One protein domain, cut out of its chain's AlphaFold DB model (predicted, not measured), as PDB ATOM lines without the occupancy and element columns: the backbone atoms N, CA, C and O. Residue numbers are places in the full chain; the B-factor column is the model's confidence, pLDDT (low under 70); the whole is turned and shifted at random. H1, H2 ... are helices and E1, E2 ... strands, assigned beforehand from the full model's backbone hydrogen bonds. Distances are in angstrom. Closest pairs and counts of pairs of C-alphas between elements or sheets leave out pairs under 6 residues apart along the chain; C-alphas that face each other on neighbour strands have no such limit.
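This is residues 5 to 119 of the 121 residues of an uncharacterized protein of Roseburia sp. 1XD42-69 (UniProt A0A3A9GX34). One antiparallel sheet of five strands, twisted, has both helices over one face and no named helix over the other. The long helix H2 covers E5, E4 and E3, while H1 runs across E1 and E5 and meets residues 110 to 117 of H2. The printed part has 115 residues, with two named helices and five named strands in the order E1 E2 H1 E3 E4 E5 H2; the sheet's order is E2 E1 E5 E4 E3, and the class is mixed, helices and strands. The whole is compact, with a radius of gyration of the C-alphas of 13.9 A, and its spans are 38 by 33 by 27 A.

Start with E1, residues 5 to 10, and E2, residues 14 to 19: they form a hairpin, with N 15 and O 9 at 2.8 A. Next look for E3, residues 55 to 60, E4, residues 76 to 83, and E5, residues 89 to 96, a meander in which each strand is the antiparallel neighbour of the one before. Between E3 and E4 look at N 57 and O 79, 2.9 A; between E4 and E5 at N 78 and O 94, 2.8 A. E1 and E5 are antiparallel neighbours, with 170 degrees between their N-to-C directions and N 10 and O 89 within hydrogen-bond range at 2.8 A. E2 and E3 are the edge strands and are apart. H1, residues 35 to 45, is on the sheet at a height of 10.1 A; it lies over E5 and, only just, over E1, on which 3 of its C-alphas fall. It runs across the strands, at 80 degrees to E5 on the local plane. H2, residues 99 to 117, is on the same face; its closest C-alphas to E5 are those of Cys 106 and Gly 94, 3.7 A. H2 touches H1 with residues 110 to 117 alone, closest at the C-alphas of Tyr 117 and Glu 39, 4.6 A, at a steep tilt of 57 degrees, opposite ways. In H1 and H2 every O i to N i+4 pair is within hydrogen-bond range.

Find C-alpha 5 at (15.456, -18.537, 167.088), where E1 begins; it is 14.2 A long, and E2 is 16.5 A. H1 starts at C-alpha 35, (-1.922, -12.201, 167.631), and measures 15.5 A. E3 follows with 16.4 A, E4 with 23.3 A and E5 with 23.4 A. H2 runs 26.8 A to C-alpha 117 at (0.659, -8.143, 161.572).

The C-alphas of Tyr 66 and Thr 119 are the two farthest apart, 41.9 A. The printed part has no cut. The links E2 to H1 and E3 to E4 are long, 15 residues each. Mean pLDDT of the printed part is 91.5; look for values under 70 at residues 63 to 69 and 71.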
ATOM      1  N   LYS A   5      15.710 -19.921 166.667       93.88
ATOM      2  CA  LYS A   5      15.456 -18.537 167.088       93.88
ATOM      3  C   LYS A   5      14.914 -17.767 165.882       93.88
ATOM      4  O   LYS A   5      15.596 -17.647 164.873       93.88
ATOM      5  N   ALA A   6      13.701 -17.255 166.001       96.44
ATOM      6  CA  ALA A   6      13.040 -16.442 164.993       96.44
ATOM      7  C   ALA A   6      13.417 -14.958 165.124       96.44
ATOM      8  O   ALA A   6      13.446 -14.239 164.130       96.44
ATOM      9  N   GLY A   7      13.737 -14.512 166.339       96.56
ATOM     10  CA  GLY A   7      14.108 -13.136 166.655       96.56
ATOM     11  C   GLY A   7      14.080 -12.887 168.156       96.56
ATOM     12  O   GLY A   7      14.036 -13.839 168.945       96.56
ATOM     13  N   SER A   8      14.140 -11.624 168.556       95.50
ATOM     14  CA  SER A   8      13.974 -11.236 169.955       95.50
ATOM     15  C   SER A   8      13.460  -9.810 170.117       95.50
ATOM     16  O   SER A   8      13.501  -9.001 169.190       95.50
ATOM     17  N   PHE A   9      12.988  -9.529 171.326       93.19
ATOM     18  CA  PHE A   9      12.552  -8.227 171.805       93.19
ATOM     19  C   PHE A   9      13.223  -7.963 173.159       93.19
ATOM     20  O   PHE A   9      13.187  -8.819 174.042       93.19
ATOM     21  N   CYS A  10      13.867  -6.810 173.332       90.44
ATOM     22  CA  CYS A  10      14.645  -6.497 174.529       90.44
ATOM     23  C   CYS A  10      14.428  -5.047 174.972       90.44
ATOM     24  O   CYS A  10      15.015  -4.133 174.398       90.44
ATOM     25  N   TYR A  11      13.645  -4.862 176.036       80.44
ATOM     26  CA  TYR A  11      13.486  -3.582 176.747       80.44
ATOM     27  C   TYR A  11      14.252  -3.564 178.084       80.44
ATOM     28  O   TYR A  11      14.980  -2.620 178.371       80.44
ATOM     29  N   ASN A  12      14.140  -4.644 178.873       82.00
ATOM     30  CA  ASN A  12      14.847  -4.852 180.153       82.00
ATOM     31  C   ASN A  12      15.472  -6.251 180.243       82.00
ATOM     32  O   ASN A  12      16.613  -6.407 180.673       82.00
ATOM     33  N   GLU A  13      14.713  -7.261 179.821       87.00
ATOM     34  CA  GLU A  13      15.158  -8.639 179.642       87.00
ATOM     35  C   GLU A  13      14.958  -9.023 178.175       87.00
ATOM     36  O   GLU A  13      14.054  -8.505 177.511       87.00
ATOM     37  N   GLU A  14      15.817  -9.903 177.658       90.31
ATOM     38  CA  GLU A  14      15.669 -10.417 176.298       90.31
ATOM     39  C   GLU A  14      14.568 -11.478 176.277       90.31
ATOM     40  O   GLU A  14      14.701 -12.546 176.874       90.31
ATOM     41  N   ILE A  15      13.498 -11.197 175.541       92.44
ATOM     42  CA  ILE A  15      12.484 -12.180 175.182       92.44
ATOM     43  C   ILE A  15      12.871 -12.750 173.823       92.44
ATOM     44  O   ILE A  15      12.985 -12.023 172.836       92.44
ATOM     45  N   VAL A  16      13.087 -14.061 173.773       95.19
ATOM     46  CA  VAL A  16      13.467 -14.768 172.551       95.19
ATOM     47  C   VAL A  16      12.254 -15.476 171.965       95.19
ATOM     48  O   VAL A  16      11.561 -16.221 172.661       95.19
ATOM     49  N   TYR A  17      12.032 -15.275 170.668       96.19
ATOM     50  CA  TYR A  17      10.979 -15.952 169.921       96.19
ATOM     51  C   TYR A  17      11.558 -17.088 169.090       96.19
ATOM     52  O   TYR A  17      12.656 -16.983 168.535       96.19
ATOM     53  N   TYR A  18      10.801 -18.174 168.982       96.56
ATOM     54  CA  TYR A  18      11.207 -19.412 168.337       96.56
ATOM     55  C   TYR A  18      10.193 -19.865 167.288       96.56
ATOM     56  O   TYR A  18       8.999 -19.637 167.439       96.56
ATOM     57  N   THR A  19      10.652 -20.555 166.249       95.31
ATOM     58  CA  THR A  19       9.798 -21.142 165.204       95.31
ATOM     59  C   THR A  19      10.445 -22.386 164.608       95.31
ATOM     60  O   THR A  19      11.669 -22.503 164.595       95.31
ATOM     61  N   ASP A  20       9.658 -23.332 164.117       92.12
ATOM     62  CA  ASP A  20      10.125 -24.480 163.332       92.12
ATOM     63  C   ASP A  20       9.662 -24.448 161.866       92.12
ATOM     64  O   ASP A  20      10.195 -25.205 161.053       92.12
ATOM     65  N   ASP A  21       8.738 -23.553 161.512       91.88
ATOM     66  CA  ASP A  21       8.099 -23.480 160.195       91.88
ATOM     67  C   ASP A  21       7.987 -22.052 159.618       91.88
ATOM     68  O   ASP A  21       7.568 -21.899 158.471       91.88
ATOM     69  N   PHE A  22       8.366 -21.015 160.378       91.50
ATOM     70  CA  PHE A  22       8.156 -19.593 160.054       91.50
ATOM     71  C   PHE A  22       6.684 -19.212 159.798       91.50
ATOM     72  O   PHE A  22       6.381 -18.213 159.142       91.50
ATOM     73  N   ILE A  23       5.758 -20.005 160.340       91.19
ATOM     74  CA  ILE A  23       4.309 -19.782 160.315       91.19
ATOM     75  C   ILE A  23       3.799 -19.615 161.747       91.19
ATOM     76  O   ILE A  23       3.031 -18.689 162.010       91.19
ATOM     77  N   SER A  24       4.259 -20.479 162.649       94.19
ATOM     78  CA  SER A  24       3.897 -20.536 164.061       94.19
ATOM     79  C   SER A  24       5.097 -20.112 164.908       94.19
ATOM     80  O   SER A  24       6.232 -20.546 164.673       94.19
ATOM     81  N   PHE A  25       4.863 -19.261 165.905       96.44
ATOM     82  CA  PHE A  25       5.923 -18.668 166.719       96.44
ATOM     83  C   PHE A  25       5.658 -18.897 168.196       96.44
ATOM     84  O   PHE A  25       4.513 -18.964 168.623       96.44
ATOM     85  N   TYR A  26       6.725 -19.037 168.975       96.69
ATOM     86  CA  TYR A  26       6.642 -19.478 170.361       96.69
ATOM     87  C   TYR A  26       7.625 -18.727 171.253       96.69
ATOM     88  O   TYR A  26       8.717 -18.357 170.818       96.69
ATOM     89  N   LYS A  27       7.267 -18.578 172.523       94.38
ATOM     90  CA  LYS A  27       8.169 -18.179 173.607       94.38
ATOM     91  C   LYS A  27       9.076 -19.354 174.000       94.38
ATOM     92  O   LYS A  27       8.880 -20.494 173.572       94.38
ATOM     93  N   GLU A  28      10.065 -19.090 174.850       91.44
ATOM     94  CA  GLU A  28      11.016 -20.107 175.333       91.44
ATOM     95  C   GLU A  28      10.344 -21.258 176.109       91.44
ATOM     96  O   GLU A  28      10.805 -22.395 176.063       91.44
ATOM     97  N   ASN A  29       9.220 -20.989 176.778       92.44
ATOM     98  CA  ASN A  29       8.420 -21.974 177.513       92.44
ATOM     99  C   ASN A  29       7.475 -22.810 176.616       92.44
ATOM    100  O   ASN A  29       6.573 -23.460 177.142       92.44
ATOM    101  N   ASP A  30       7.658 -22.773 175.292       92.88
ATOM    102  CA  ASP A  30       6.815 -23.413 174.271       92.88
ATOM    103  C   ASP A  30       5.373 -22.875 174.149       92.88
ATOM    104  O   ASP A  30       4.579 -23.431 173.390       92.88
ATOM    105  N   GLU A  31       5.038 -21.770 174.817       95.12
ATOM    106  CA  GLU A  31       3.777 -21.047 174.618       95.12
ATOM    107  C   GLU A  31       3.757 -20.379 173.236       95.12
ATOM    108  O   GLU A  31       4.704 -19.681 172.873       95.12
ATOM    109  N   GLU A  32       2.699 -20.601 172.457       96.69
ATOM    110  CA  GLU A  32       2.515 -19.959 171.150       96.69
ATOM    111  C   GLU A  32       2.263 -18.455 171.321       96.69
ATOM    112  O   GLU A  32       1.523 -18.044 172.215       96.69
ATOM    113  N   LEU A  33       2.893 -17.635 170.477       96.38
ATOM    114  CA  LEU A  33       2.679 -16.193 170.461       96.38
ATOM    115  C   LEU A  33       1.250 -15.883 170.030       96.38
ATOM    116  O   LEU A  33       0.734 -16.417 169.046       96.38
ATOM    117  N   THR A  34       0.614 -14.993 170.778       96.56
ATOM    118  CA  THR A  34      -0.716 -14.491 170.451       96.56
ATOM    119  C   THR A  34      -0.656 -13.542 169.256       96.56
ATOM    120  O   THR A  34       0.407 -13.073 168.854       96.56
ATOM    121  N   LYS A  35      -1.823 -13.221 168.684       94.88
ATOM    122  CA  LYS A  35      -1.922 -12.201 167.631       94.88
ATOM    123  C   LYS A  35      -1.353 -10.861 168.101       94.88
ATOM    124  O   LYS A  35      -0.588 -10.260 167.361       94.88
ATOM    125  N   ASP A  36      -1.669 -10.462 169.329       94.69
ATOM    126  CA  ASP A  36      -1.202  -9.206 169.917       94.69
ATOM    127  C   ASP A  36       0.333  -9.203 170.059       94.69
ATOM    128  O   ASP A  36       0.970  -8.225 169.677       94.69
ATOM    129  N   ASP A  37       0.939 -10.318 170.496       94.88
ATOM    130  CA  ASP A  37       2.407 -10.456 170.548       94.88
ATOM    131  C   ASP A  37       3.043 -10.283 169.150       94.88
ATOM    132  O   ASP A  37       4.093  -9.655 168.996       94.88
ATOM    133  N   MET A  38       2.414 -10.848 168.111       96.00
ATOM    134  CA  MET A  38       2.909 -10.770 166.731       96.00
ATOM    135  C   MET A  38       2.763  -9.364 166.133       96.00
ATOM    136  O   MET A  38       3.660  -8.910 165.421       96.00
ATOM    137  N   GLU A  39       1.652  -8.679 166.416       95.31
ATOM    138  CA  GLU A  39       1.407  -7.285 166.016       95.31
ATOM    139  C   GLU A  39       2.402  -6.341 166.686       95.31
ATOM    140  O   GLU A  39       3.027  -5.525 166.009       95.31
ATOM    141  N   GLU A  40       2.626  -6.510 167.989       93.50
ATOM    142  CA  GLU A  40       3.626  -5.752 168.730       93.50
ATOM    143  C   GLU A  40       5.023  -5.936 168.118       93.50
ATOM    144  O   GLU A  40       5.698  -4.958 167.781       93.50
ATOM    145  N   TRP A  41       5.440  -7.184 167.884       94.62
ATOM    146  CA  TRP A  41       6.739  -7.466 167.275       94.62
ATOM    147  C   TRP A  41       6.886  -6.812 165.894       94.62
ATOM    148  O   TRP A  41       7.926  -6.213 165.607       94.62
ATOM    149  N   ALA A  42       5.845  -6.879 165.056       95.69
ATOM    150  CA  ALA A  42       5.846  -6.306 163.714       95.69
ATOM    151  C   ALA A  42       5.902  -4.768 163.716       95.69
ATOM    152  O   ALA A  42       6.619  -4.192 162.894       95.69
ATOM    153  N   VAL A  43       5.204  -4.104 164.641       94.31
ATOM    154  CA  VAL A  43       5.241  -2.640 164.787       94.31
ATOM    155  C   VAL A  43       6.630  -2.175 165.221       94.31
ATOM    156  O   VAL A  43       7.211  -1.287 164.589       94.31
ATOM    157  N   TRP A  44       7.194  -2.792 166.261       93.62
ATOM    158  CA  TRP A  44       8.468  -2.344 166.821       93.62
ATOM    159  C   TRP A  44       9.641  -2.562 165.866       93.62
ATOM    160  O   TRP A  44      10.443  -1.651 165.674       93.62
ATOM    161  N   ILE A  45       9.722  -3.717 165.192       94.88
ATOM    162  CA  ILE A  45      10.816  -3.981 164.238       94.88
ATOM    163  C   ILE A  45      10.796  -3.027 163.028       94.88
ATOM    164  O   ILE A  45      11.821  -2.855 162.373       94.88
ATOM    165  N   ASN A  46       9.657  -2.385 162.745       94.06
ATOM    166  CA  ASN A  46       9.500  -1.388 161.681       94.06
ATOM    167  C   ASN A  46       9.565   0.066 162.187       94.06
ATOM    168  O   ASN A  46       9.270   0.997 161.440       94.06
ATOM    169  N   SER A  47       9.954   0.274 163.447       92.62
ATOM    170  CA  SER A  47      10.006   1.596 164.087       92.62
ATOM    171  C   SER A  47      11.415   1.952 164.588       92.62
ATOM    172  O   SER A  47      11.587   2.294 165.761       92.62
ATOM    173  N   PRO A  48      12.460   1.889 163.734       93.56
ATOM    174  CA  PRO A  48      13.805   2.265 164.148       93.56
ATOM    175  C   PRO A  48      13.855   3.739 164.554       93.56
ATOM    176  O   PRO A  48      13.312   4.606 163.868       93.56
ATOM    177  N   TRP A  49      14.596   4.055 165.621       91.44
ATOM    178  CA  TRP A  49      14.825   5.451 166.008       91.44
ATOM    179  C   TRP A  49      15.509   6.241 164.886       91.44
ATOM    180  O   TRP A  49      15.227   7.418 164.656       91.44
ATOM    181  N   SER A  50      16.430   5.587 164.176       89.69
ATOM    182  CA  SER A  50      17.105   6.151 163.011       89.69
ATOM    183  C   SER A  50      17.779   5.063 162.184       89.69
ATOM    184  O   SER A  50      18.182   4.044 162.739       89.69
ATOM    185  N   GLN A  51      18.086   5.364 160.923       86.25
ATOM    186  CA  GLN A  51      18.787   4.454 160.008       86.25
ATOM    187  C   GLN A  51      20.118   3.901 160.542       86.25
ATOM    188  O   GLN A  51      20.497   2.791 160.190       86.25
ATOM    189  N   VAL A  52      20.842   4.633 161.403       87.06
ATOM    190  CA  VAL A  52      22.104   4.124 161.982       87.06
ATOM    191  C   VAL A  52      21.901   2.983 162.983       87.06
ATOM    192  O   VAL A  52      22.861   2.300 163.325       87.06
ATOM    193  N   HIS A  53      20.667   2.783 163.447       87.19
ATOM    194  CA  HIS A  53      20.292   1.707 164.356       87.19
ATOM    195  C   HIS A  53      19.750   0.485 163.615       87.19
ATOM    196  O   HIS A  53      19.540  -0.539 164.248       87.19
ATOM    197  N   GLU A  54      19.564   0.563 162.296       93.19
ATOM    198  CA  GLU A  54      19.184  -0.578 161.471       93.19
ATOM    199  C   GLU A  54      20.428  -1.346 161.022       93.19
ATOM    200  O   GLU A  54      21.346  -0.787 160.415       93.19
ATOM    201  N   LYS A  55      20.468  -2.650 161.295       95.62
ATOM    202  CA  LYS A  55      21.623  -3.485 160.959       95.62
ATOM    203  C   LYS A  55      21.185  -4.846 160.447       95.62
ATOM    204  O   LYS A  55      20.427  -5.541 161.110       95.62
ATOM    205  N   TYR A  56      21.747  -5.250 159.310       96.56
ATOM    206  CA  TYR A  56      21.793  -6.648 158.888       96.56
ATOM    207  C   TYR A  56      23.159  -7.235 159.244       96.56
ATOM    208  O   TYR A  56      24.198  -6.666 158.901       96.56
ATOM    209  N   GLU A  57      23.169  -8.388 159.901       96.75
ATOM    210  CA  GLU A  57      24.381  -9.141 160.205       96.75
ATOM    211  C   GLU A  57      24.254 -10.572 159.689       96.75
ATOM    212  O   GLU A  57      23.371 -11.315 160.113       96.75
ATOM    213  N   ILE A  58      25.148 -10.966 158.780       96.50
ATOM    214  CA  ILE A  58      25.252 -12.340 158.284       96.50
ATOM    215  C   ILE A  58      26.403 -13.019 159.020       96.50
ATOM    216  O   ILE A  58      27.512 -12.492 159.083       96.50
ATOM    217  N   LYS A  59      26.132 -14.188 159.595       92.88
ATOM    218  CA  LYS A  59      27.113 -14.974 160.348       92.88
ATOM    219  C   LYS A  59      26.845 -16.460 160.179       92.88
ATOM    220  O   LYS A  59      25.717 -16.869 159.893       92.88
ATOM    221  N   CYS A  60      27.876 -17.276 160.392       90.06
ATOM    222  CA  CYS A  60      27.686 -18.715 160.499       90.06
ATOM    223  C   CYS A  60      26.621 -18.991 161.567       90.06
ATOM    224  O   CYS A  60      26.664 -18.462 162.684       90.06
ATOM    225  N   ASN A  61      25.644 -19.812 161.215       87.31
ATOM    226  CA  ASN A  61      24.732 -20.377 162.181       87.31
ATOM    227  C   ASN A  61      25.510 -21.480 162.891       87.31
ATOM    228  O   ASN A  61      25.612 -22.587 162.390       87.31
ATOM    229  N   CYS A  62      26.178 -21.147 163.988       78.19
ATOM    230  CA  CYS A  62      26.952 -22.079 164.795       78.19
ATOM    231  C   CYS A  62      26.631 -21.884 166.276       78.19
ATOM    232  O   CYS A  62      26.176 -20.816 166.693       78.19
ATOM    233  N   LYS A  63      26.838 -22.940 167.076       68.44
ATOM    234  CA  LYS A  63      26.651 -22.868 168.533       68.44
ATOM    235  C   LYS A  63      27.682 -21.924 169.164       68.44
ATOM    236  O   LYS A  63      27.351 -21.181 170.079       68.44
ATOM    237  N   ASP A  64      28.902 -21.953 168.637       68.12
ATOM    238  CA  ASP A  64      29.995 -21.032 168.932       68.12
ATOM    239  C   ASP A  64      30.969 -20.982 167.738       68.12
ATOM    240  O   ASP A  64      30.824 -21.736 166.773       68.12
ATOM    241  N   ALA A  65      31.961 -20.087 167.791       64.31
ATOM    242  CA  ALA A  65      32.915 -19.840 166.704       64.31
ATOM    243  C   ALA A  65      33.789 -21.053 166.313       64.31
ATOM    244  O   ALA A  65      34.495 -20.988 165.308       64.31
ATOM    245  N   TYR A  66      33.761 -22.141 167.088       68.62
ATOM    246  CA  TYR A  66      34.628 -23.308 166.921       68.62
ATOM    247  C   TYR A  66      33.851 -24.610 166.681       68.62
ATOM    248  O   TYR A  66      34.452 -25.623 166.322       68.62
ATOM    249  N   MET A  67      32.527 -24.602 166.851       67.44
ATOM    250  CA  MET A  67      31.665 -25.764 166.651       67.44
ATOM    251  C   MET A  67      30.837 -25.634 165.372       67.44
ATOM    252  O   MET A  67      29.857 -24.888 165.313       67.44
ATOM    253  N   GLN A  68      31.201 -26.424 164.360       59.59
ATOM    254  CA  GLN A  68      30.403 -26.583 163.146       59.59
ATOM    255  C   GLN A  68      29.023 -27.163 163.493       59.59
ATOM    256  O   GLN A  68      28.882 -27.975 164.412       59.59
ATOM    257  N   MET A  69      27.991 -26.729 162.774       67.75
ATOM    258  CA  MET A  69      26.651 -27.256 162.995       67.75
ATOM    259  C   MET A  69      26.470 -28.692 162.523       67.75
ATOM    260  O   MET A  69      27.266 -29.237 161.760       67.75
ATOM    261  N   LYS A  70      25.373 -29.292 162.999       70.50
ATOM    262  CA  LYS A  70      24.891 -30.585 162.523       70.50
ATOM    263  C   LYS A  70      24.598 -30.505 161.023       70.50
ATOM    264  O   LYS A  70      24.053 -29.515 160.554       70.50
ATOM    265  N   GLU A  71      24.902 -31.587 160.316       69.75
ATOM    266  CA  GLU A  71      24.884 -31.706 158.846       69.75
ATOM    267  C   GLU A  71      23.531 -31.364 158.182       69.75
ATOM    268  O   GLU A  71      23.489 -31.057 156.999       69.75
ATOM    269  N   ASN A  72      22.437 -31.353 158.952       81.06
ATOM    270  CA  ASN A  72      21.072 -31.096 158.478       81.06
ATOM    271  C   ASN A  72      20.505 -29.736 158.926       81.06
ATOM    272  O   ASN A  72      19.287 -29.565 158.961       81.06
ATOM    273  N   GLU A  73      21.349 -28.791 159.346       85.12
ATOM    274  CA  GLU A  73      20.916 -27.453 159.761       85.12
ATOM    275  C   GLU A  73      21.477 -26.364 158.828       85.12
ATOM    276  O   GLU A  73      22.604 -26.510 158.349       85.12
ATOM    277  N   PRO A  74      20.738 -25.263 158.579       88.62
ATOM    278  CA  PRO A  74      21.186 -24.227 157.649       88.62
ATOM    279  C   PRO A  74      22.486 -23.569 158.105       88.62
ATOM    280  O   PRO A  74      22.540 -23.034 159.209       88.62
ATOM    281  N   VAL A  75      23.515 -23.575 157.260       91.00
ATOM    282  CA  VAL A  75      24.889 -23.146 157.597       91.00
ATOM    283  C   VAL A  75      24.984 -21.678 158.030       91.00
ATOM    284  O   VAL A  75      25.830 -21.325 158.852       91.00
ATOM    285  N   TRP A  76      24.117 -20.821 157.501       93.44
ATOM    286  CA  TRP A  76      24.149 -19.376 157.685       93.44
ATOM    287  C   TRP A  76      22.881 -18.867 158.350       93.44
ATOM    288  O   TRP A  76      21.792 -19.421 158.187       93.44
ATOM    289  N   LYS A  77      23.032 -17.765 159.081       94.75
ATOM    290  CA  LYS A  77      21.915 -16.949 159.540       94.75
ATOM    291  C   LYS A  77      22.167 -15.484 159.237       94.75
ATOM    292  O   LYS A  77      23.305 -15.016 159.289       94.75
ATOM    293  N   CYS A  78      21.089 -14.775 158.961       97.62
ATOM    294  CA  CYS A  78      21.060 -13.333 158.884       97.62
ATOM    295  C   CYS A  78      20.134 -12.816 159.978       97.62
ATOM    296  O   CYS A  78      19.034 -13.329 160.144       97.62
ATOM    297  N   GLU A  79      20.593 -11.824 160.726       97.62
ATOM    298  CA  GLU A  79      19.817 -11.128 161.744       97.62
ATOM    299  C   GLU A  79      19.632  -9.678 161.297       97.62
ATOM    300  O   GLU A  79      20.620  -8.983 161.054       97.62
ATOM    301  N   TYR A  80      18.379  -9.249 161.147       98.06
ATOM    302  CA  TYR A  80      18.026  -7.838 161.045       98.06
ATOM    303  C   TYR A  80      17.639  -7.350 162.430       98.06
ATOM    304  O   TYR A  80      16.779  -7.953 163.068       98.06
ATOM    305  N   SER A  81      18.275  -6.285 162.898       96.94
ATOM    306  CA  SER A  81      18.024  -5.710 164.214       96.94
ATOM    307  C   SER A  81      17.881  -4.199 164.138       96.94
ATOM    308  O   SER A  81      18.626  -3.557 163.390       96.94
ATOM    309  N   ILE A  82      16.994  -3.650 164.965       96.62
ATOM    310  CA  ILE A  82      16.827  -2.212 165.167       96.62
ATOM    311  C   ILE A  82      16.928  -1.847 166.647       96.62
ATOM    312  O   ILE A  82      16.742  -2.699 167.517       96.62
ATOM    313  N   VAL A  83      17.200  -0.569 166.914       94.38
ATOM    314  CA  VAL A  83      16.944   0.064 168.213       94.38
ATOM    315  C   VAL A  83      15.914   1.166 168.001       94.38
ATOM    316  O   VAL A  83      16.083   2.008 167.109       94.38
ATOM    317  N   ASP A  84      14.838   1.133 168.776       90.50
ATOM    318  CA  ASP A  84      13.760   2.113 168.694       90.50
ATOM    319  C   ASP A  84      14.026   3.357 169.562       90.50
ATOM    320  O   ASP A  84      15.094   3.521 170.163       90.50
ATOM    321  N   TYR A  85      13.059   4.278 169.594       85.31
ATOM    322  CA  TYR A  85      13.170   5.522 170.359       85.31
ATOM    323  C   TYR A  85      13.222   5.304 171.881       85.31
ATOM    324  O   TYR A  85      13.819   6.112 172.594       85.31
ATOM    325  N   GLU A  86      12.618   4.226 172.378       85.81
ATOM    326  CA  GLU A  86      12.599   3.874 173.799       85.81
ATOM    327  C   GLU A  86      13.843   3.072 174.226       85.81
ATOM    328  O   GLU A  86      13.999   2.746 175.404       85.81
ATOM    329  N   GLY A  87      14.766   2.806 173.295       85.88
ATOM    330  CA  GLY A  87      15.967   2.009 173.529       85.88
ATOM    331  C   GLY A  87      15.712   0.502 173.490       85.88
ATOM    332  O   GLY A  87      16.591  -0.271 173.877       85.88
ATOM    333  N   ILE A  88      14.537   0.078 173.020       89.88
ATOM    334  CA  ILE A  88      14.195  -1.325 172.822       89.88
ATOM    335  C   ILE A  88      14.993  -1.840 171.628       89.88
ATOM    336  O   ILE A  88      14.999  -1.239 170.554       89.88
ATOM    337  N   SER A  89      15.673  -2.969 171.817       94.31
ATOM    338  CA  SER A  89      16.323  -3.695 170.728       94.31
ATOM    339  C   SER A  89      15.405  -4.808 170.236       94.31
ATOM    340  O   SER A  89      14.987  -5.655 171.026       94.31
ATOM    341  N   ILE A  90      15.110  -4.828 168.939       96.12
ATOM    342  CA  ILE A  90      14.244  -5.836 168.316       96.12
ATOM    343  C   ILE A  90      14.994  -6.475 167.157       96.12
ATOM    344  O   ILE A  90      15.707  -5.782 166.429       96.12
ATOM    345  N   SER A  91      14.844  -7.787 166.968       97.69
ATOM    346  CA  SER A  91      15.419  -8.479 165.819       97.69
ATOM    347  C   SER A  91      14.510  -9.534 165.201       97.69
ATOM    348  O   SER A  91      13.597 -10.060 165.838       97.69
ATOM    349  N   VAL A  92      14.798  -9.846 163.939       97.69
ATOM    350  CA  VAL A  92      14.257 -10.972 163.172       97.69
ATOM    351  C   VAL A  92      15.414 -11.725 162.525       97.69
ATOM    352  O   VAL A  92      16.434 -11.140 162.153       97.69
ATOM    353  N   ILE A  93      15.271 -13.040 162.409       97.56
ATOM    354  CA  ILE A  93      16.308 -13.932 161.899       97.56
ATOM    355  C   ILE A  93      15.773 -14.717 160.706       97.56
ATOM    356  O   ILE A  93      14.649 -15.221 160.729       97.56
ATOM    357  N   GLY A  94      16.612 -14.850 159.682       96.88
ATOM    358  CA  GLY A  94      16.461 -15.808 158.592       96.88
ATOM    359  C   GLY A  94      17.652 -16.757 158.530       96.88
ATOM    360  O   GLY A  94      18.772 -16.400 158.897       96.88
ATOM    361  N   TYR A  95      17.415 -17.976 158.054       95.56
ATOM    362  CA  TYR A  95      18.426 -19.028 157.947       95.56
ATOM    363  C   TYR A  95      18.572 -19.498 156.504       95.56
ATOM    364  O   TYR A  95      17.599 -19.496 155.760       95.56
ATOM    365  N   GLY A  96      19.763 -19.941 156.109       94.69
ATOM    366  CA  GLY A  96      20.022 -20.443 154.758       94.69
ATOM    367  C   GLY A  96      21.255 -21.335 154.691       94.69
ATOM    368  O   GLY A  96      22.088 -21.337 155.597       94.69
ATOM    369  N   ASN A  97      21.388 -22.112 153.620       93.75
ATOM    370  CA  ASN A  97      22.607 -22.879 153.345       93.75
ATOM    371  C   ASN A  97      23.693 -22.007 152.703       93.75
ATOM    372  O   ASN A  97      24.866 -22.377 152.708       93.75
ATOM    373  N   THR A  98      23.319 -20.823 152.215       95.50
ATOM    374  CA  THR A  98      24.230 -19.774 151.747       95.50
ATOM    375  C   THR A  98      23.963 -18.451 152.471       95.50
ATOM    376  O   THR A  98      22.884 -18.238 153.027       95.50
ATOM    377  N   GLU A  99      24.937 -17.538 152.449       96.50
ATOM    378  CA  GLU A  99      24.781 -16.168 152.968       96.50
ATOM    379  C   GLU A  99      23.608 -15.436 152.299       96.50
ATOM    380  O   GLU A  99      22.855 -14.720 152.958       96.50
ATOM    381  N   PHE A 100      23.443 -15.649 150.988       97.50
ATOM    382  CA  PHE A 100      22.386 -15.037 150.190       97.50
ATOM    383  C   PHE A 100      21.003 -15.566 150.578       97.50
ATOM    384  O   PHE A 100      20.115 -14.769 150.857       97.50
ATOM    385  N   GLU A 101      20.849 -16.889 150.696       97.75
ATOM    386  CA  GLU A 101      19.602 -17.503 151.173       97.75
ATOM    387  C   GLU A 101      19.238 -17.018 152.579       97.75
ATOM    388  O   GLU A 101      18.081 -16.717 152.852       97.75
ATOM    389  N   ALA A 102      20.219 -16.903 153.481       97.25
ATOM    390  CA  ALA A 102      19.966 -16.418 154.833       97.25
ATOM    391  C   ALA A 102      19.460 -14.965 154.832       97.25
ATOM    392  O   ALA A 102      18.541 -14.636 155.583       97.25
ATOM    393  N   LEU A 103      20.036 -14.107 153.984       98.19
ATOM    394  CA  LEU A 103      19.595 -12.724 153.815       98.19
ATOM    395  C   LEU A 103      18.195 -12.630 153.196       98.19
ATOM    396  O   LEU A 103      17.377 -11.855 153.691       98.19
ATOM    397  N   GLU A 104      17.915 -13.384 152.131       98.31
ATOM    398  CA  GLU A 104      16.589 -13.411 151.500       98.31
ATOM    399  C   GLU A 104      15.525 -13.903 152.478       98.31
ATOM    400  O   GLU A 104      14.549 -13.198 152.709       98.31
ATOM    401  N   ASN A 105      15.772 -15.017 153.169       97.88
ATOM    402  CA  ASN A 105      14.832 -15.548 154.155       97.88
ATOM    403  C   ASN A 105      14.625 -14.594 155.344       97.88
ATOM    404  O   ASN A 105      13.534 -14.536 155.903       97.88
ATOM    405  N   CYS A 106      15.642 -13.816 155.731       98.25
ATOM    406  CA  CYS A 106      15.501 -12.788 156.768       98.25
ATOM    407  C   CYS A 106      14.590 -11.644 156.300       98.25
ATOM    408  O   CYS A 106      13.693 -11.219 157.029       98.25
ATOM    409  N   LYS A 107      14.765 -11.190 155.053       98.00
ATOM    410  CA  LYS A 107      13.900 -10.176 154.435       98.00
ATOM    411  C   LYS A 107      12.470 -10.672 154.247       98.00
ATOM    412  O   LYS A 107      11.540  -9.914 154.506       98.00
ATOM    413  N   ASP A 108      12.292 -11.922 153.835       97.88
ATOM    414  CA  ASP A 108      10.974 -12.536 153.672       97.88
ATOM    415  C   ASP A 108      10.267 -12.696 155.017       97.88
ATOM    416  O   ASP A 108       9.073 -12.422 155.116       97.88
ATOM    417  N   HIS A 109      11.001 -13.057 156.071       97.56
ATOM    418  CA  HIS A 109      10.462 -13.107 157.425       97.56
ATOM    419  C   HIS A 109      10.017 -11.719 157.904       97.56
ATOM    420  O   HIS A 109       8.874 -11.561 158.332       97.56
ATOM    421  N   PHE A 110      10.869 -10.699 157.762       97.38
ATOM    422  CA  PHE A 110      10.495  -9.317 158.065       97.38
ATOM    423  C   PHE A 110       9.240  -8.896 157.289       97.38
ATOM    424  O   PHE A 110       8.268  -8.432 157.877       97.38
ATOM    425  N   LYS A 111       9.230  -9.116 155.970       97.06
ATOM    426  CA  LYS A 111       8.107  -8.774 155.097       97.06
ATOM    427  C   LYS A 111       6.822  -9.493 155.511       97.06
ATOM    428  O   LYS A 111       5.773  -8.864 155.552       97.06
ATOM    429  N   MET A 112       6.903 -10.776 155.858       96.56
ATOM    430  CA  MET A 112       5.767 -11.561 156.342       96.56
ATOM    431  C   MET A 112       5.178 -10.966 157.623       96.56
ATOM    432  O   MET A 112       3.956 -10.848 157.718       96.56
ATOM    433  N   LEU A 113       6.028 -10.555 158.571       96.19
ATOM    434  CA  LEU A 113       5.573  -9.878 159.786       96.19
ATOM    435  C   LEU A 113       4.828  -8.585 159.447       96.19
ATOM    436  O   LEU A 113       3.722  -8.375 159.942       96.19
ATOM    437  N   GLN A 114       5.385  -7.765 158.551       96.88
ATOM    438  CA  GLN A 114       4.755  -6.507 158.147       96.88
ATOM    439  C   GLN A 114       3.411  -6.730 157.441       96.88
ATOM    440  O   GLN A 114       2.403  -6.149 157.828       96.88
ATOM    441  N   GLU A 115       3.362  -7.619 156.446       95.62
ATOM    442  CA  GLU A 115       2.158  -7.859 155.643       95.62
ATOM    443  C   GLU A 115       1.009  -8.493 156.437       95.62
ATOM    444  O   GLU A 115      -0.155  -8.281 156.094       95.62
ATOM    445  N   LYS A 116       1.311  -9.292 157.469       95.50
ATOM    446  CA  LYS A 116       0.285  -9.997 158.251       95.50
ATOM    447  C   LYS A 116      -0.109  -9.294 159.542       95.50
ATOM    448  O   LYS A 116      -1.265  -9.420 159.939       95.50
ATOM    449  N   TYR A 117       0.830  -8.618 160.198       95.69
ATOM    450  CA  TYR A 117       0.659  -8.143 161.572       95.69
ATOM    451  C   TYR A 117       0.914  -6.640 161.742       95.69
ATOM    452  O   TYR A 117       0.621  -6.102 162.800       95.69
ATOM    453  N   ASN A 118       1.386  -5.930 160.713       94.44
ATOM    454  CA  ASN A 118       1.478  -4.467 160.725       94.44
ATOM    455  C   ASN A 118       0.594  -3.838 159.636       94.44
ATOM    456  O   ASN A 118       1.026  -2.985 158.869       94.44
ATOM    457  N   THR A 119      -0.656  -4.292 159.517       85.88
ATOM    458  CA  THR A 119      -1.537  -3.934 158.388       85.88
ATOM    459  C   THR A 119      -2.076  -2.502 158.421       85.88
ATOM    460  O   THR A 119      -2.688  -2.065 157.447       85.88
TER     461      THR A 119